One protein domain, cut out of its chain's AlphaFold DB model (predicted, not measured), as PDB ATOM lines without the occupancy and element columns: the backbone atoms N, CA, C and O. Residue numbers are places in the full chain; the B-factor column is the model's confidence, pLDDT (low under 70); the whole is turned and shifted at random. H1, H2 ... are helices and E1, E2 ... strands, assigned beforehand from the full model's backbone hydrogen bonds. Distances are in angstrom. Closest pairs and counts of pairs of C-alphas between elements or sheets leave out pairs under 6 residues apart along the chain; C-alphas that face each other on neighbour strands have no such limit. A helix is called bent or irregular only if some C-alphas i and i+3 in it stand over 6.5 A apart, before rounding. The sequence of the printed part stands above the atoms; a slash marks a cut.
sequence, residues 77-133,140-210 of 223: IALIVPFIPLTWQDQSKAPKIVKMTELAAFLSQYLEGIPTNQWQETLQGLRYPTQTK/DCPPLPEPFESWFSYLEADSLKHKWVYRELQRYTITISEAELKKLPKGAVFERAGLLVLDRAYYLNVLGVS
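What this domain is: This is residues 77 to 133 and 140 to 210 of the 223 residues of the protein "CRISPR-associated protein Cas3" of Pasteurellaceae bacterium (UniProt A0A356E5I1). Two lobes are joined by a thin neck: a strongly twisted four-strand sheet with a helical hairpin, H3 and H4, at one side, and a smaller lobe where H1 and H2 meet at a corner beside the loop of residues 87 to 97. The printed part has 128 residues, in the order E1 H1 H2 H3 H4 E2 H5 E3 E4; the mixed sheet runs E2 E1 E4 E3, and the class is mixed, helices and strands. It is compact, with a radius of gyration of the C-alphas of 16.1 A and spans of 44 by 35 by 30 A.

How they stand to each other: Start at E1, residues 77 to 80, antiparallel to E2, residues 173 to 177, with N 79 and O 174 2.9 A apart. E1 is parallel to E4, residues 195 to 198: N 80 and O 196 are 2.8 A apart. E4 makes an antiparallel hairpin with E3, residues 189 to 192, where N 192 and O 195 are 2.8 A apart. E2, H5, residues 178 to 183, and E3 form a split strand-helix-strand unit, two strands of one sheet that are not neighbours, with a helix between them along the chain and E1 and E4 between them in the sheet; its crossover is right-handed. H5 is only just on the sheet, with 5 pairs of C-alphas within 10 A, and only grazes it with residues 178 to 181. H4, residues 164 to 172, stands up from the sheet at 54 degrees. H3, residues 148 to 158, only grazes the sheet with residues 148 to 156. H3 and H4, a helical hairpin, only just touch, with 3 pairs of C-alphas within 8 A, the closest being Trp 151 and Val 165 at 6.1 A. H1, residues 100 to 111, only just touches H2, residues 116 to 125, with 3 such pairs, through residues 110 to 111 alone; the closest C-alphas are Leu 111 and Trp 119, 6.6 A, at a steep tilt of 65 degrees. Every O i to N i+4 pair is within hydrogen-bond range in H3 and H5, against 6 of 8 in H1, 4 of 6 in H2 and 3 of 5 in H4.

Where its parts are: Find C-alpha 77 at (-44.453, 41.994, -123.293), where E1 begins. H1 runs 16.4 A from C-alpha 100 at (-52.230, 37.459, -99.651); H2 is 15.3 A long, H3 15.4 A, H4 13.7 A and E2 13.1 A. H1 and H2 are irregular: C-alphas 101 and 104 are 7.3 A apart, 117 and 120 7.0 A. E4 ends at C-alpha 198, (-42.435, 50.989, -115.335).

The domain as a whole: The C-alphas of Pro 115 and Leu 160, the two farthest apart, are 47.3 A apart. Residues 134 to 139 are not printed, and C-alphas 133 and 140 are 15.8 A apart across the cut. The link from E1 to H1 is long, 19 residues. Look for pLDDT under 70 at residues 91 to 93, 129 to 133, 140 to 141, 201 and 204 to 210.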
ATOM      1  N   ILE A  77     -45.724  41.582-123.872       83.94
ATOM      2  CA  ILE A  77     -44.453  41.994-123.293       83.94
ATOM      3  C   ILE A  77     -44.618  42.010-121.772       83.94
ATOM      4  O   ILE A  77     -45.580  42.575-121.245       83.94
ATOM      5  N   ALA A  78     -43.686  41.372-121.068       87.62
ATOM      6  CA  ALA A  78     -43.635  41.393-119.614       87.62
ATOM      7  C   ALA A  78     -43.122  42.758-119.134       87.62
ATOM      8  O   ALA A  78     -41.994  43.139-119.446       87.62
ATOM      9  N   LEU A  79     -43.948  43.472-118.374       88.50
ATOM     10  CA  LEU A  79     -43.621  44.758-117.770       88.50
ATOM     11  C   LEU A  79     -43.723  44.641-116.251       88.50
ATOM     12  O   LEU A  79     -44.759  44.247-115.716       88.50
ATOM     13  N   ILE A  80     -42.656  44.997-115.544       88.88
ATOM     14  CA  ILE A  80     -42.635  45.027-114.083       88.88
ATOM     15  C   ILE A  80     -43.192  46.361-113.615       88.88
ATOM     16  O   ILE A  80     -42.683  47.422-113.973       88.88
ATOM     17  N   VAL A  81     -44.219  46.298-112.778       86.50
ATOM     18  CA  VAL A  81     -44.865  47.471-112.199       86.50
ATOM     19  C   VAL A  81     -44.511  47.537-110.715       86.50
ATOM     20  O   VAL A  81     -44.999  46.712-109.937       86.50
ATOM     21  N   PRO A  82     -43.656  48.486-110.293       79.56
ATOM     22  CA  PRO A  82     -43.202  48.585-108.912       79.56
ATOM     23  C   PRO A  82     -44.321  49.110-108.002       79.56
ATOM     24  O   PRO A  82     -44.420  50.299-107.697       79.56
ATOM     25  N   PHE A  83     -45.186  48.201-107.556       78.56
ATOM     26  CA  PHE A  83     -46.202  48.473-106.549       78.56
ATOM     27  C   PHE A  83     -45.612  48.329-105.147       78.56
ATOM     28  O   PHE A  83     -45.145  47.255-104.777       78.56
ATOM     29  N   ILE A  84     -45.672  49.397-104.350       77.06
ATOM     30  CA  ILE A  84     -45.150  49.401-102.979       77.06
ATOM     31  C   ILE A  84     -46.051  48.519-102.096       77.06
ATOM     32  O   ILE A  84     -47.205  48.893-101.854       77.06
ATOM     33  N   PRO A  85     -45.557  47.371-101.595       80.31
ATOM     34  CA  PRO A  85     -46.389  46.428-100.863       80.31
ATOM     35  C   PRO A  85     -46.713  46.919 -99.447       80.31
ATOM     36  O   PRO A  85     -45.979  47.715 -98.854       80.31
ATOM     37  N   LEU A  86     -47.803  46.394 -98.881       84.50
ATOM     38  CA  LEU A  86     -48.131  46.555 -97.463       84.50
ATOM     39  C   LEU A  86     -47.173  45.734 -96.600       84.50
ATOM     40  O   LEU A  86     -46.774  44.624 -96.973       84.50
ATOM     41  N   THR A  87     -46.826  46.270 -95.434       85.50
ATOM     42  CA  THR A  87     -45.869  45.639 -94.526       85.50
ATOM     43  C   THR A  87     -46.399  45.556 -93.108       85.50
ATOM     44  O   THR A  87     -47.051  46.470 -92.610       85.50
ATOM     45  N   TRP A  88     -46.073  44.453 -92.441       82.44
ATOM     46  CA  TRP A  88     -46.168  44.363 -90.995       82.44
ATOM     47  C   TRP A  88     -45.092  45.260 -90.385       82.44
ATOM     48  O   TRP A  88     -43.896  45.024 -90.588       82.44
ATOM     49  N   GLN A  89     -45.521  46.281 -89.651       74.06
ATOM     50  CA  GLN A  89     -44.625  47.134 -88.882       74.06
ATOM     51  C   GLN A  89     -44.369  46.478 -87.524       74.06
ATOM     52  O   GLN A  89     -45.223  46.501 -86.641       74.06
ATOM     53  N   ASP A  90     -43.196  45.867 -87.373       71.38
ATOM     54  CA  ASP A  90     -42.678  45.409 -86.084       71.38
ATOM     55  C   ASP A  90     -41.532  46.346 -85.687       71.38
ATOM     56  O   ASP A  90     -40.597  46.542 -86.463       71.38
ATOM     57  N   GLN A  91     -41.601  46.946 -84.495       58.12
ATOM     58  CA  GLN A  91     -40.692  48.014 -84.046       58.12
ATOM     59  C   GLN A  91     -39.208  47.582 -83.987       58.12
ATOM     60  O   GLN A  91     -38.332  48.431 -83.847       58.12
ATOM     61  N   SER A  92     -38.907  46.281 -84.111       58.25
ATOM     62  CA  SER A  92     -37.557  45.712 -83.976       58.25
ATOM     63  C   SER A  92     -37.073  44.874 -85.172       58.25
ATOM     64  O   SER A  92     -35.954  44.356 -85.118       58.25
ATOM     65  N   LYS A  93     -37.867  44.675 -86.233       68.81
ATOM     66  CA  LYS A  93     -37.502  43.776 -87.349       68.81
ATOM     67  C   LYS A  93     -37.655  44.454 -88.703       68.81
ATOM     68  O   LYS A  93     -38.427  45.391 -88.861       68.81
ATOM     69  N   ALA A  94     -36.909  43.950 -89.689       70.75
ATOM     70  CA  ALA A  94     -37.061  44.377 -91.074       70.75
ATOM     71  C   ALA A  94     -38.536  44.240 -91.510       70.75
ATOM     72  O   ALA A  94     -39.172  43.236 -91.164       70.75
ATOM     73  N   PRO A  95     -39.077  45.219 -92.257       78.88
ATOM     74  CA  PRO A  95     -40.482  45.232 -92.646       78.88
ATOM     75  C   PRO A  95     -40.838  43.956 -93.415       78.88
ATOM     76  O   PRO A  95     -40.253  43.644 -94.457       78.88
ATOM     77  N   LYS A  96     -41.800  43.190 -92.886       83.50
ATOM     78  CA  LYS A  96     -42.252  41.928 -93.488       83.50
ATOM     79  C   LYS A  96     -43.427  42.214 -94.418       83.50
ATOM     80  O   LYS A  96     -44.476  42.655 -93.959       83.50
ATOM     81  N   ILE A  97     -43.270  41.910 -95.705       84.44
ATOM     82  CA  ILE A  97     -44.344  42.037 -96.702       84.44
ATOM     83  C   ILE A  97     -45.544  41.173 -96.294       84.44
ATOM     84  O   ILE A  97     -45.391  39.985 -95.983       84.44
ATOM     85  N   VAL A  98     -46.735  41.773 -96.312       83.00
ATOM     86  CA  VAL A  98     -48.000  41.086 -96.040       83.00
ATOM     87  C   VAL A  98     -48.287  40.116 -97.181       83.00
ATOM     88  O   VAL A  98     -48.327  40.491 -98.354       83.00
ATOM     89  N   LYS A  99     -48.484  38.842 -96.846       83.88
ATOM     90  CA  LYS A  99     -48.877  37.823 -97.827       83.88
ATOM     91  C   LYS A  99     -50.374  37.908 -98.098       83.88
ATOM     92  O   LYS A  99     -51.143  38.232 -97.201       83.88
ATOM     93  N   MET A 100     -50.805  37.488 -99.287       81.06
ATOM     94  CA  MET A 100     -52.230  37.459 -99.651       81.06
ATOM     95  C   MET A 100     -53.087  36.659 -98.654       81.06
ATOM     96  O   MET A 100     -54.190  37.066 -98.310       81.06
ATOM     97  N   THR A 101     -52.554  35.556 -98.123       85.25
ATOM     98  CA  THR A 101     -53.220  34.724 -97.103       85.25
ATOM     99  C   THR A 101     -53.409  35.436 -95.763       85.25
ATOM    100  O   THR A 101     -54.283  35.067 -94.991       85.25
ATOM    101  N   GLU A 102     -52.572  36.430 -95.470       88.12
ATOM    102  CA  GLU A 102     -52.583  37.211 -94.229       88.12
ATOM    103  C   GLU A 102     -53.337  38.547 -94.411       88.12
ATOM    104  O   GLU A 102     -53.556  39.258 -93.434       88.12
ATOM    105  N   LEU A 103     -53.759  38.888 -95.640       85.81
ATOM    106  CA  LEU A 103     -54.333  40.192 -95.988       85.81
ATOM    107  C   LEU A 103     -55.611  40.498 -95.199       85.81
ATOM    108  O   LEU A 103     -55.754  41.596 -94.680       85.81
ATOM    109  N   ALA A 104     -56.532  39.537 -95.083       86.06
ATOM    110  CA  ALA A 104     -57.787  39.754 -94.363       86.06
ATOM    111  C   ALA A 104     -57.537  40.076 -92.881       86.06
ATOM    112  O   ALA A 104     -58.064  41.058 -92.369       86.06
ATOM    113  N   ALA A 105     -56.664  39.302 -92.227       88.69
ATOM    114  CA  ALA A 105     -56.279  39.536 -90.837       88.69
ATOM    115  C   ALA A 105     -55.579  40.892 -90.659       88.69
ATOM    116  O   ALA A 105     -55.853  41.606 -89.700       88.69
ATOM    117  N   PHE A 106     -54.719  41.266 -91.610       88.25
ATOM    118  CA  PHE A 106     -54.061  42.569 -91.631       88.25
ATOM    119  C   PHE A 106     -55.071  43.718 -91.726       88.25
ATOM    120  O   PHE A 106     -55.033  44.644 -90.921       88.25
ATOM    121  N   LEU A 107     -55.998  43.657 -92.685       87.19
ATOM    122  CA  LEU A 107     -56.996  44.708 -92.880       87.19
ATOM    123  C   LEU A 107     -57.915  44.832 -91.663       87.19
ATOM    124  O   LEU A 107     -58.165  45.950 -91.228       87.19
ATOM    125  N   SER A 108     -58.352  43.717 -91.071       87.94
ATOM    126  CA  SER A 108     -59.109  43.748 -89.814       87.94
ATOM    127  C   SER A 108     -58.315  44.437 -88.703       87.94
ATOM    128  O   SER A 108     -58.810  45.372 -88.094       87.94
ATOM    129  N   GLN A 109     -57.049  44.072 -88.495       88.06
ATOM    130  CA  GLN A 109     -56.244  44.654 -87.420       88.06
ATOM    131  C   GLN A 109     -56.034  46.173 -87.549       88.06
ATOM    132  O   GLN A 109     -55.984  46.863 -86.531       88.06
ATOM    133  N   TYR A 110     -55.868  46.688 -88.770       84.50
ATOM    134  CA  TYR A 110     -55.489  48.087 -88.992       84.50
ATOM    135  C   TYR A 110     -56.627  49.001 -89.455       84.50
ATOM    136  O   TYR A 110     -56.461  50.213 -89.378       84.50
ATOM    137  N   LEU A 111     -57.751  48.468 -89.946       87.19
ATOM    138  CA  LEU A 111     -58.873  49.270 -90.459       87.19
ATOM    139  C   LEU A 111     -60.164  49.116 -89.650       87.19
ATOM    140  O   LEU A 111     -61.094  49.903 -89.842       87.19
ATOM    141  N   GLU A 112     -60.253  48.135 -88.750       87.81
ATOM    142  CA  GLU A 112     -61.433  47.967 -87.902       87.81
ATOM    143  C   GLU A 112     -61.594  49.172 -86.960       87.81
ATOM    144  O   GLU A 112     -60.699  49.524 -86.196       87.81
ATOM    145  N   GLY A 113     -62.741  49.850 -87.059       83.88
ATOM    146  CA  GLY A 113     -63.036  51.072 -86.301       83.88
ATOM    147  C   GLY A 113     -62.601  52.385 -86.967       83.88
ATOM    148  O   GLY A 113     -62.910  53.450 -86.434       83.88
ATOM    149  N   ILE A 114     -61.950  52.344 -88.137       86.62
ATOM    150  CA  ILE A 114     -61.574  53.544 -88.902       86.62
ATOM    151  C   ILE A 114     -62.661  53.853 -89.943       86.62
ATOM    152  O   ILE A 114     -63.115  52.939 -90.639       86.62
ATOM    153  N   PRO A 115     -63.090  55.118 -90.107       87.19
ATOM    154  CA  PRO A 115     -64.042  55.480 -91.150       87.19
ATOM    155  C   PRO A 115     -63.422  55.321 -92.549       87.19
ATOM    156  O   PRO A 115     -62.244  55.604 -92.765       87.19
ATOM    157  N   THR A 116     -64.225  54.892 -93.528       83.75
ATOM    158  CA  THR A 116     -63.761  54.520 -94.881       83.75
ATOM    159  C   THR A 116     -62.996  55.633 -95.605       83.75
ATOM    160  O   THR A 116     -62.101  55.356 -96.398       83.75
ATOM    161  N   ASN A 117     -63.292  56.900 -95.307       86.62
ATOM    162  CA  ASN A 117     -62.592  58.053 -95.879       86.62
ATOM    163  C   ASN A 117     -61.133  58.200 -95.403       86.62
ATOM    164  O   ASN A 117     -60.354  58.856 -96.085       86.62
ATOM    165  N   GLN A 118     -60.751  57.584 -94.281       85.75
ATOM    166  CA  GLN A 118     -59.392  57.623 -93.718       85.75
ATOM    167  C   GLN A 118     -58.594  56.337 -93.982       85.75
ATOM    168  O   GLN A 118     -57.411  56.242 -93.640       85.75
ATOM    169  N   TRP A 119     -59.209  55.333 -94.617       83.94
ATOM    170  CA  TRP A 119     -58.540  54.067 -94.924       83.94
ATOM    171  C   TRP A 119     -57.323  54.269 -95.822       83.94
ATOM    172  O   TRP A 119     -56.282  53.659 -95.596       83.94
ATOM    173  N   GLN A 120     -57.430  55.153 -96.814       81.12
ATOM    174  CA  GLN A 120     -56.347  55.397 -97.762       81.12
ATOM    175  C   GLN A 120     -55.104  55.975 -97.074       81.12
ATOM    176  O   GLN A 120     -53.998  55.498 -97.320       81.12
ATOM    177  N   GLU A 121     -55.277  56.965 -96.198       84.19
ATOM    178  CA  GLU A 121     -54.182  57.584 -95.439       84.19
ATOM    179  C   GLU A 121     -53.531  56.574 -94.487       84.19
ATOM    180  O   GLU A 121     -52.307  56.439 -94.453       84.19
ATOM    181  N   THR A 122     -54.355  55.782 -93.796       83.06
ATOM    182  CA  THR A 122     -53.883  54.728 -92.888       83.06
ATOM    183  C   THR A 122     -53.058  53.677 -93.636       83.06
ATOM    184  O   THR A 122     -51.947  53.336 -93.229       83.06
ATOM    185  N   LEU A 123     -53.561  53.190 -94.775       84.00
ATOM    186  CA  LEU A 123     -52.856  52.203 -95.592       84.00
ATOM    187  C   LEU A 123     -51.575  52.765 -96.206       84.00
ATOM    188  O   LEU A 123     -50.608  52.018 -96.328       84.00
ATOM    189  N   GLN A 124     -51.536  54.047 -96.584       80.38
ATOM    190  CA  GLN A 124     -50.313  54.690 -97.078       80.38
ATOM    191  C   GLN A 124     -49.192  54.658 -96.036       80.38
ATOM    192  O   GLN A 124     -48.057  54.352 -96.394       80.38
ATOM    193  N   GLY A 125     -49.512  54.885 -94.757       80.50
ATOM    194  CA  GLY A 125     -48.540  54.813 -93.661       80.50
ATOM    195  C   GLY A 125     -47.993  53.408 -93.383       80.50
ATOM    196  O   GLY A 125     -46.911  53.282 -92.815       80.50
ATOM    197  N   LEU A 126     -48.703  52.354 -93.804       82.38
ATOM    198  CA  LEU A 126     -48.334  50.944 -93.595       82.38
ATOM    199  C   LEU A 126     -47.595  50.307 -94.788       82.38
ATOM    200  O   LEU A 126     -47.211  49.130 -94.746       82.38
ATOM    201  N   ARG A 127     -47.404  51.062 -95.874       81.25
ATOM    202  CA  ARG A 127     -46.619  50.618 -97.033       81.25
ATOM    203  C   ARG A 127     -45.131  50.547 -96.697       81.25
ATOM    204  O   ARG A 127     -44.664  51.177 -95.750       81.25
ATOM    205  N   TYR A 128     -44.390  49.771 -97.487       72.06
ATOM    206  CA  TYR A 128     -42.940  49.649 -97.345       72.06
ATOM    207  C   TYR A 128     -42.279  51.046 -97.322       72.06
ATOM    208  O   TYR A 128     -42.571  51.868 -98.200       72.06
ATOM    209  N   PRO A 129     -41.410  51.344 -96.335       66.00
ATOM    210  CA  PRO A 129     -40.814  52.665 -96.191       66.00
ATOM    211  C   PRO A 129     -39.985  52.999 -97.429       66.00
ATOM    212  O   PRO A 129     -38.978  52.358 -97.719       66.00
ATOM    213  N   THR A 130     -40.423  54.010 -98.172       61.97
ATOM    214  CA  THR A 130     -39.701  54.507 -99.341       61.97
ATOM    215  C   THR A 130     -38.935  55.746 -98.907       61.97
ATOM    216  O   THR A 130     -39.548  56.742 -98.528       61.97
ATOM    217  N   GLN A 131     -37.602  55.709 -98.934       56.00
ATOM    218  CA  GLN A 131     -36.822  56.941 -98.841       56.00
ATOM    219  C   GLN A 131     -36.989  57.671-100.171       56.00
ATOM    220  O   GLN A 131     -36.285  57.393-101.139       56.00
ATOM    221  N   THR A 132     -37.983  58.550-100.258       50.50
ATOM    222  CA  THR A 132     -38.185  59.383-101.439       50.50
ATOM    223  C   THR A 132     -37.008  60.349-101.525       50.50
ATOM    224  O   THR A 132     -36.995  61.395-100.883       50.50
ATOM    225  N   LYS A 133     -35.979  60.006-102.300       50.06
ATOM    226  CA  LYS A 133     -35.105  61.039-102.851       50.06
ATOM    227  C   LYS A 133     -35.938  61.735-103.920       50.06
ATOM    228  O   LYS A 133     -36.028  61.243-105.036       50.06
ATOM    229  N   ASP A 140     -31.272  57.926-116.894       60.44
ATOM    230  CA  ASP A 140     -31.858  56.866-117.728       60.44
ATOM    231  C   ASP A 140     -32.417  55.695-116.884       60.44
ATOM    232  O   ASP A 140     -33.050  54.777-117.401       60.44
ATOM    233  N   CYS A 141     -32.173  55.723-115.570       63.91
ATOM    234  CA  CYS A 141     -32.547  54.723-114.587       63.91
ATOM    235  C   CYS A 141     -33.023  55.409-113.288       63.91
ATOM    236  O   CYS A 141     -32.209  55.649-112.389       63.91
ATOM    237  N   PRO A 142     -34.322  55.741-113.162       70.50
ATOM    238  CA  PRO A 142     -34.857  56.361-111.952       70.50
ATOM    239  C   PRO A 142     -34.760  55.398-110.751       70.50
ATOM    240  O   PRO A 142     -34.792  54.172-110.937       70.50
ATOM    241  N   PRO A 143     -34.626  55.925-109.518       72.44
ATOM    242  CA  PRO A 143     -34.583  55.100-108.317       72.44
ATOM    243  C   PRO A 143     -35.932  54.410-108.100       72.44
ATOM    244  O   PRO A 143     -36.990  55.049-108.124       72.44
ATOM    245  N   LEU A 144     -35.899  53.101-107.868       75.69
ATOM    246  CA  LEU A 144     -37.089  52.316-107.580       75.69
ATOM    247  C   LEU A 144     -37.423  52.356-106.084       75.69
ATOM    248  O   LEU A 144     -36.541  52.517-105.238       75.69
ATOM    249  N   PRO A 145     -38.706  52.206-105.716       77.25
ATOM    250  CA  PRO A 145     -39.059  52.052-104.316       77.25
ATOM    251  C   PRO A 145     -38.482  50.746-103.769       77.25
ATOM    252  O   PRO A 145     -38.487  49.716-104.443       77.25
ATOM    253  N   GLU A 146     -38.037  50.751-102.517       77.06
ATOM    254  CA  GLU A 146     -37.727  49.498-101.834       77.06
ATOM    255  C   GLU A 146     -39.001  48.640-101.705       77.06
ATOM    256  O   GLU A 146     -40.095  49.179-101.494       77.06
ATOM    257  N   PRO A 147     -38.906  47.307-101.853       80.50
ATOM    258  CA  PRO A 147     -37.686  46.491-101.946       80.50
ATOM    259  C   PRO A 147     -37.123  46.299-103.374       80.50
ATOM    260  O   PRO A 147     -36.200  45.506-103.565       80.50
ATOM    261  N   PHE A 148     -37.696  46.951-104.393       84.06
ATOM    262  CA  PHE A 148     -37.337  46.703-105.793       84.06
ATOM    263  C   PHE A 148     -35.899  47.121-106.101       84.06
ATOM    264  O   PHE A 148     -35.199  46.363-106.762       84.06
ATOM    265  N   GLU A 149     -35.432  48.259-105.586       85.19
ATOM    266  CA  GLU A 149     -34.048  48.712-105.797       85.19
ATOM    267  C   GLU A 149     -33.030  47.671-105.291       85.19
ATOM    268  O   GLU A 149     -32.125  47.268-106.028       85.19
ATOM    269  N   SER A 150     -33.237  47.139-104.079       85.50
ATOM    270  CA  SER A 150     -32.422  46.048-103.531       85.50
ATOM    271  C   SER A 150     -32.490  44.777-104.387       85.50
ATOM    272  O   SER A 150     -31.475  44.129-104.642       85.50
ATOM    273  N   TRP A 151     -33.685  44.405-104.848       87.88
ATOM    274  CA  TRP A 151     -33.894  43.224-105.690       87.88
ATOM    275  C   TRP A 151     -33.182  43.324-107.038       87.88
ATOM    276  O   TRP A 151     -32.491  42.380-107.428       87.88
ATOM    277  N   PHE A 152     -33.306  44.456-107.730       87.19
ATOM    278  CA  PHE A 152     -32.607  44.688-108.990       87.19
ATOM    279  C   PHE A 152     -31.092  44.752-108.783       87.19
ATOM    280  O   PHE A 152     -30.370  44.101-109.533       87.19
ATOM    281  N   SER A 153     -30.615  45.384-107.706       86.69
ATOM    282  CA  SER A 153     -29.187  45.396-107.350       86.69
ATOM    283  C   SER A 153     -28.615  43.981-107.175       86.69
ATOM    284  O   SER A 153     -27.506  43.690-107.623       86.69
ATOM    285  N   TYR A 154     -29.372  43.060-106.564       87.19
ATOM    286  CA  TYR A 154     -28.966  41.654-106.464       87.19
ATOM    287  C   TYR A 154     -28.906  40.959-107.829       87.19
ATOM    288  O   TYR A 154     -27.983  40.182-108.073       87.19
ATOM    289  N   LEU A 155     -29.862  41.225-108.722       87.62
ATOM    290  CA  LEU A 155     -29.862  40.646-110.069       87.62
ATOM    291  C   LEU A 155     -28.713  41.166-110.937       87.62
ATOM    292  O   LEU A 155     -28.129  40.383-111.684       87.62
ATOM    293  N   GLU A 156     -28.378  42.451-110.823       86.81
ATOM    294  CA  GLU A 156     -27.257  43.074-111.534       86.81
ATOM    295  C   GLU A 156     -25.901  42.561-111.028       86.81
ATOM    296  O   GLU A 156     -24.977  42.386-111.820       86.81
ATOM    297  N   ALA A 157     -25.790  42.265-109.727       87.31
ATOM    298  CA  ALA A 157     -24.574  41.710-109.139       87.31
ATOM    299  C   ALA A 157     -24.348  40.233-109.507       87.31
ATOM    300  O   ALA A 157     -23.255  39.864-109.936       87.31
ATOM    301  N   ASP A 158     -25.354  39.373-109.307       84.75
ATOM    302  CA  ASP A 158     -25.274  37.942-109.629       84.75
ATOM    303  C   ASP A 158     -26.672  37.333-109.841       84.75
ATOM    304  O   ASP A 158     -27.338  36.838-108.918       84.75
ATOM    305  N   SER A 159     -27.103  37.318-111.102       79.19
ATOM    306  CA  SER A 159     -28.398  36.774-111.520       79.19
ATOM    307  C   SER A 159     -28.547  35.267-111.265       79.19
ATOM    308  O   SER A 159     -29.663  34.779-111.051       79.19
ATOM    309  N   LEU A 160     -27.448  34.501-111.237       78.88
ATOM    310  CA  LEU A 160     -27.484  33.048-111.043       78.88
ATOM    311  C   LEU A 160     -27.648  32.668-109.572       78.88
ATOM    312  O   LEU A 160     -28.344  31.692-109.270       78.88
ATOM    313  N   LYS A 161     -27.055  33.443-108.661       84.50
ATOM    314  CA  LYS A 161     -27.190  33.256-107.211       84.50
ATOM    315  C   LYS A 161     -28.523  33.771-106.678       84.50
ATOM    316  O   LYS A 161     -29.077  33.208-105.730       84.50
ATOM    317  N   HIS A 162     -29.073  34.811-107.296       84.69
ATOM    318  CA  HIS A 162     -30.276  35.495-106.823       84.69
ATOM    319  C   HIS A 162     -31.534  35.174-107.643       84.69
ATOM    320  O   HIS A 162     -32.468  35.966-107.706       84.69
ATOM    321  N   LYS A 163     -31.633  33.944-108.175       85.88
ATOM    322  CA  LYS A 163     -32.802  33.463-108.945       85.88
ATOM    323  C   LYS A 163     -34.147  33.604-108.231       85.88
ATOM    324  O   LYS A 163     -35.183  33.703-108.884       85.88
ATOM    325  N   TRP A 164     -34.150  33.607-106.898       87.12
ATOM    326  CA  TRP A 164     -35.365  33.816-106.109       87.12
ATOM    327  C   TRP A 164     -36.009  35.184-106.384       87.12
ATOM    328  O   TRP A 164     -37.227  35.294-106.265       87.12
ATOM    329  N   VAL A 165     -35.223  36.189-106.796       88.12
ATOM    330  CA  VAL A 165     -35.712  37.536-107.110       88.12
ATOM    331  C   VAL A 165     -36.642  37.512-108.320       88.12
ATOM    332  O   VAL A 165     -37.701  38.127-108.262       88.12
ATOM    333  N   TYR A 166     -36.342  36.728-109.365       85.56
ATOM    334  CA  TYR A 166     -37.260  36.565-110.501       85.56
ATOM    335  C   TYR A 166     -38.637  36.063-110.055       85.56
ATOM    336  O   TYR A 166     -39.659  36.535-110.546       85.56
ATOM    337  N   ARG A 167     -38.681  35.148-109.077       86.12
ATOM    338  CA  ARG A 167     -39.942  34.625-108.531       86.12
ATOM    339  C   ARG A 167     -40.728  35.686-107.759       86.12
ATOM    340  O   ARG A 167     -41.956  35.641-107.754       86.12
ATOM    341  N   GLU A 168     -40.048  36.614-107.090       86.12
ATOM    342  CA  GLU A 168     -40.720  37.729-106.418       86.12
ATOM    343  C   GLU A 168     -41.179  38.790-107.429       86.12
ATOM    344  O   GLU A 168     -42.343  39.185-107.383       86.12
ATOM    345  N   LEU A 169     -40.344  39.161-108.407       87.75
ATOM    346  CA  LEU A 169     -40.695  40.102-109.481       87.75
ATOM    347  C   LEU A 169     -41.850  39.609-110.358       87.75
ATOM    348  O   LEU A 169     -42.664  40.418-110.800       87.75
ATOM    349  N   GLN A 170     -41.991  38.293-110.549       85.56
ATOM    350  CA  GLN A 170     -43.110  37.708-111.293       85.56
ATOM    351  C   GLN A 170     -44.479  38.114-110.718       85.56
ATOM    352  O   GLN A 170     -45.438  38.244-111.470       85.56
ATOM    353  N   ARG A 171     -44.586  38.366-109.405       83.94
ATOM    354  CA  ARG A 171     -45.844  38.814-108.772       83.94
ATOM    355  C   ARG A 171     -46.213  40.258-109.104       83.94
ATOM    356  O   ARG A 171     -47.366  40.639-108.942       83.94
ATOM    357  N   TYR A 172     -45.232  41.035-109.541       85.88
ATOM    358  CA  TYR A 172     -45.365  42.435-109.932       85.88
ATOM    359  C   TYR A 172     -45.254  42.613-111.450       85.88
ATOM    360  O   TYR A 172     -45.169  43.733-111.942       85.88
ATOM    361  N   THR A 173     -45.219  41.507-112.196       87.75
ATOM    362  CA  THR A 173     -45.151  41.521-113.652       87.75
ATOM    363  C   THR A 173     -46.562  41.490-114.215       87.75
ATOM    364  O   THR A 173     -47.341  40.589-113.904       87.75
ATOM    365  N   ILE A 174     -46.870  42.454-115.071       86.12
ATOM    366  CA  ILE A 174     -48.060  42.441-115.912       86.12
ATOM    367  C   ILE A 174     -47.660  42.127-117.350       86.12
ATOM    368  O   ILE A 174     -46.527  42.365-117.770       86.12
ATOM    369  N   THR A 175     -48.612  41.612-118.114       85.00
ATOM    370  CA  THR A 175     -48.439  41.362-119.541       85.00
ATOM    371  C   THR A 175     -49.179  42.448-120.306       85.00
ATOM    372  O   THR A 175     -50.402  42.534-120.206       85.00
ATOM    373  N   ILE A 176     -48.452  43.262-121.067       82.88
ATOM    374  CA  ILE A 176     -49.032  44.316-121.910       82.88
ATOM    375  C   ILE A 176     -48.785  44.021-123.384       82.88
ATOM    376  O   ILE A 176     -47.786  43.401-123.741       82.88
ATOM    377  N   SER A 177     -49.690  44.442-124.264       80.31
ATOM    378  CA  SER A 177     -49.460  44.304-125.706       80.31
ATOM    379  C   SER A 177     -48.411  45.314-126.186       80.31
ATOM    380  O   SER A 177     -48.207  46.361-125.572       80.31
ATOM    381  N   GLU A 178     -47.768  45.039-127.323       80.44
ATOM    382  CA  GLU A 178     -46.829  45.990-127.934       80.44
ATOM    383  C   GLU A 178     -47.510  47.321-128.308       80.44
ATOM    384  O   GLU A 178     -46.887  48.381-128.250       80.44
ATOM    385  N   ALA A 179     -48.800  47.285-128.659       78.19
ATOM    386  CA  ALA A 179     -49.578  48.486-128.940       78.19
ATOM    387  C   ALA A 179     -49.752  49.352-127.684       78.19
ATOM    388  O   ALA A 179     -49.539  50.558-127.756       78.19
ATOM    389  N   GLU A 180     -50.066  48.739-126.538       76.75
ATOM    390  CA  GLU A 180     -50.171  49.443-125.253       76.75
ATOM    391  C   GLU A 180     -48.816  50.000-124.802       76.75
ATOM    392  O   GLU A 180     -48.732  51.150-124.378       76.75
ATOM    393  N   LEU A 181     -47.729  49.241-124.981       79.75
ATOM    394  CA  LEU A 181     -46.380  49.724-124.672       79.75
ATOM    395  C   LEU A 181     -46.016  50.968-125.501       79.75
ATOM    396  O   LEU A 181     -45.409  51.898-124.979       79.75
ATOM    397  N   LYS A 182     -46.407  51.013-126.783       81.38
ATOM    398  CA  LYS A 182     -46.156  52.160-127.675       81.38
ATOM    399  C   LYS A 182     -46.972  53.404-127.326       81.38
ATOM    400  O   LYS A 182     -46.561  54.496-127.713       81.38
ATOM    401  N   LYS A 183     -48.109  53.257-126.638       80.44
ATOM    402  CA  LYS A 183     -48.906  54.395-126.152       80.44
ATOM    403  C   LYS A 183     -48.237  55.102-124.973       80.44
ATOM    404  O   LYS A 183     -48.531  56.268-124.734       80.44
ATOM    405  N   LEU A 184     -47.348  54.422-124.245       79.81
ATOM    406  CA  LEU A 184     -46.664  55.021-123.106       79.81
ATOM    407  C   LEU A 184     -45.691  56.122-123.560       79.81
ATOM    408  O   LEU A 184     -45.006  55.978-124.579       79.81
ATOM    409  N   PRO A 185     -45.591  57.228-122.804       78.00
ATOM    410  CA  PRO A 185     -44.692  58.316-123.150       78.00
ATOM    411  C   PRO A 185     -43.226  57.872-123.081       78.00
ATOM    412  O   PRO A 185     -42.837  56.983-122.317       78.00
ATOM    413  N   LYS A 186     -42.379  58.518-123.891       74.19
ATOM    414  CA  LYS A 186     -40.935  58.242-123.918       74.19
ATOM    415  C   LYS A 186     -40.335  58.493-122.529       74.19
ATOM    416  O   LYS A 186     -40.417  59.609-122.027       74.19
ATOM    417  N   GLY A 187     -39.736  57.457-121.941       74.81
ATOM    418  CA  GLY A 187     -39.177  57.479-120.584       74.81
ATOM    419  C   GLY A 187     -40.081  56.878-119.500       74.81
ATOM    420  O   GLY A 187     -39.654  56.793-118.359       74.81
ATOM    421  N   ALA A 188     -41.300  56.429-119.828       79.56
ATOM    422  CA  ALA A 188     -42.168  55.743-118.864       79.56
ATOM    423  C   ALA A 188     -41.717  54.319-118.527       79.56
ATOM    424  O   ALA A 188     -42.067  53.792-117.475       79.56
ATOM    425  N   VAL A 189     -40.972  53.683-119.429       84.44
ATOM    426  CA  VAL A 189     -40.446  52.331-119.255       84.44
ATOM    427  C   VAL A 189     -38.947  52.364-119.497       84.44
ATOM    428  O   VAL A 189     -38.489  52.979-120.461       84.44
ATOM    429  N   PHE A 190     -38.200  51.685-118.636       85.19
ATOM    430  CA  PHE A 190     -36.752  51.544-118.723       85.19
ATOM    431  C   PHE A 190     -36.340  50.091-118.476       85.19
ATOM    432  O   PHE A 190     -37.108  49.290-117.941       85.19
ATOM    433  N   GLU A 191     -35.133  49.733-118.901       86.12
ATOM    434  CA  GLU A 191     -34.593  48.382-118.752       86.12
ATOM    435  C   GLU A 191     -33.699  48.292-117.505       86.12
ATOM    436  O   GLU A 191     -32.818  49.125-117.303       86.12
ATOM    437  N   ARG A 192     -33.910  47.269-116.669       83.69
ATOM    438  CA  ARG A 192     -33.060  46.924-115.513       83.69
ATOM    439  C   ARG A 192     -32.791  45.431-115.506       83.69
ATOM    440  O   ARG A 192     -33.733  44.640-115.534       83.69
ATOM    441  N   ALA A 193     -31.521  45.033-115.445       81.50
ATOM    442  CA  ALA A 193     -31.113  43.624-115.457       81.50
ATOM    443  C   ALA A 193     -31.766  42.779-116.587       81.50
ATOM    444  O   ALA A 193     -32.074  41.602-116.385       81.50
ATOM    445  N   GLY A 194     -32.012  43.375-117.763       81.75
ATOM    446  CA  GLY A 194     -32.676  42.715-118.897       81.75
ATOM    447  C   GLY A 194     -34.207  42.630-118.809       81.75
ATOM    448  O   GLY A 194     -34.823  41.903-119.586       81.75
ATOM    449  N   LEU A 195     -34.830  43.318-117.847       86.25
ATOM    450  CA  LEU A 195     -36.277  43.344-117.621       86.25
ATOM    451  C   LEU A 195     -36.819  44.759-117.838       86.25
ATOM    452  O   LEU A 195     -36.178  45.735-117.457       86.25
ATOM    453  N   LEU A 196     -38.021  44.873-118.407       88.25
ATOM    454  CA  LEU A 196     -38.704  46.157-118.563       88.25
ATOM    455  C   LEU A 196     -39.419  46.535-117.267       88.25
ATOM    456  O   LEU A 196     -40.184  45.738-116.720       88.25
ATOM    457  N   VAL A 197     -39.196  47.759-116.801       87.44
ATOM    458  CA  VAL A 197     -39.746  48.294-115.553       87.44
ATOM    459  C   VAL A 197     -40.459  49.610-115.828       87.44
ATOM    460  O   VAL A 197     -39.937  50.474-116.530       87.44
ATOM    461  N   LEU A 198     -41.664  49.753-115.279       85.12
ATOM    462  CA  LEU A 198     -42.435  50.989-115.335       85.12
ATOM    463  C   LEU A 198     -41.900  51.989-114.305       85.12
ATOM    464  O   LEU A 198     -41.726  51.658-113.131       85.12
ATOM    465  N   ASP A 199     -41.712  53.232-114.730       79.94
ATOM    466  CA  ASP A 199     -41.430  54.346-113.835       79.94
ATOM    467  C   ASP A 199     -42.647  54.642-112.944       79.94
ATOM    468  O   ASP A 199     -43.799  54.708-113.385       79.94
ATOM    469  N   ARG A 200     -42.371  54.843-111.653       73.19
ATOM    470  CA  ARG A 200     -43.356  55.191-110.627       73.19
ATOM    471  C   ARG A 200     -44.198  56.413-111.004       73.19
ATOM    472  O   ARG A 200     -45.364  56.456-110.622       73.19
ATOM    473  N   ALA A 201     -43.648  57.385-111.729       68.50
ATOM    474  CA  ALA A 201     -44.374  58.575-112.170       68.50
ATOM    475  C   ALA A 201     -45.601  58.240-113.038       68.50
ATOM    476  O   ALA A 201     -46.562  59.006-113.057       68.50
ATOM    477  N   TYR A 202     -45.594  57.082-113.703       70.88
ATOM    478  CA  TYR A 202     -46.680  56.606-114.565       70.88
ATOM    479  C   TYR A 202     -47.516  55.490-113.922       70.88
ATOM    480  O   TYR A 202     -48.415  54.931-114.560       70.88
ATOM    481  N   TYR A 203     -47.247  55.177-112.650       71.56
ATOM    482  CA  TYR A 203     -48.056  54.253-111.870       71.56
ATOM    483  C   TYR A 203     -49.349  54.932-111.410       71.56
ATOM    484  O   TYR A 203     -49.333  55.881-110.622       71.56
ATOM    485  N   LEU A 204     -50.490  54.400-111.846       66.50
ATOM    486  CA  LEU A 204     -51.797  54.814-111.340       66.50
ATOM    487  C   LEU A 204     -52.256  53.862-110.238       66.50
ATOM    488  O   LEU A 204     -52.352  52.659-110.456       66.50
ATOM    489  N   ASN A 205     -52.650  54.401-109.080       61.25
ATOM    490  CA  ASN A 205     -53.161  53.594-107.959       61.25
ATOM    491  C   ASN A 205     -54.394  52.741-108.316       61.25
ATOM    492  O   ASN A 205     -54.649  51.748-107.643       61.25
ATOM    493  N   VAL A 206     -55.171  53.146-109.326       60.09
ATOM    494  CA  VAL A 206     -56.411  52.463-109.730       60.09
ATOM    495  C   VAL A 206     -56.174  51.492-110.887       60.09
ATOM    496  O   VAL A 206     -56.650  50.364-110.841       60.09
ATOM    497  N   LEU A 207     -55.440  51.920-111.917       59.31
ATOM    498  CA  LEU A 207     -55.281  51.169-113.171       59.31
ATOM    499  C   LEU A 207     -53.937  50.431-113.276       59.31
ATOM    500  O   LEU A 207     -53.730  49.646-114.195       59.31
ATOM    501  N   GLY A 208     -53.005  50.684-112.355       60.44
ATOM    502  CA  GLY A 208     -51.637  50.167-112.385       60.44
ATOM    503  C   GLY A 208     -50.749  50.869-113.415       60.44
ATOM    504  O   GLY A 208     -49.638  51.269-113.083       60.44
ATOM    505  N   VAL A 209     -51.247  51.086-114.632       59.44
ATOM    506  CA  VAL A 209     -50.537  51.764-115.726       59.44
ATOM    507  C   VAL A 209     -51.442  52.819-116.352       59.44
ATOM    508  O   VAL A 209     -52.592  52.529-116.674       59.44
ATOM    509  N   SER A 210     -50.923  54.033-116.546       59.66
ATOM    510  CA  SER A 210     -51.573  55.048-117.385       59.66
ATOM    511  C   SER A 210     -51.246  54.792-118.853       59.66
ATOM    512  O   SER A 210     -50.380  55.449-119.427       59.66
TER     513      SER A 210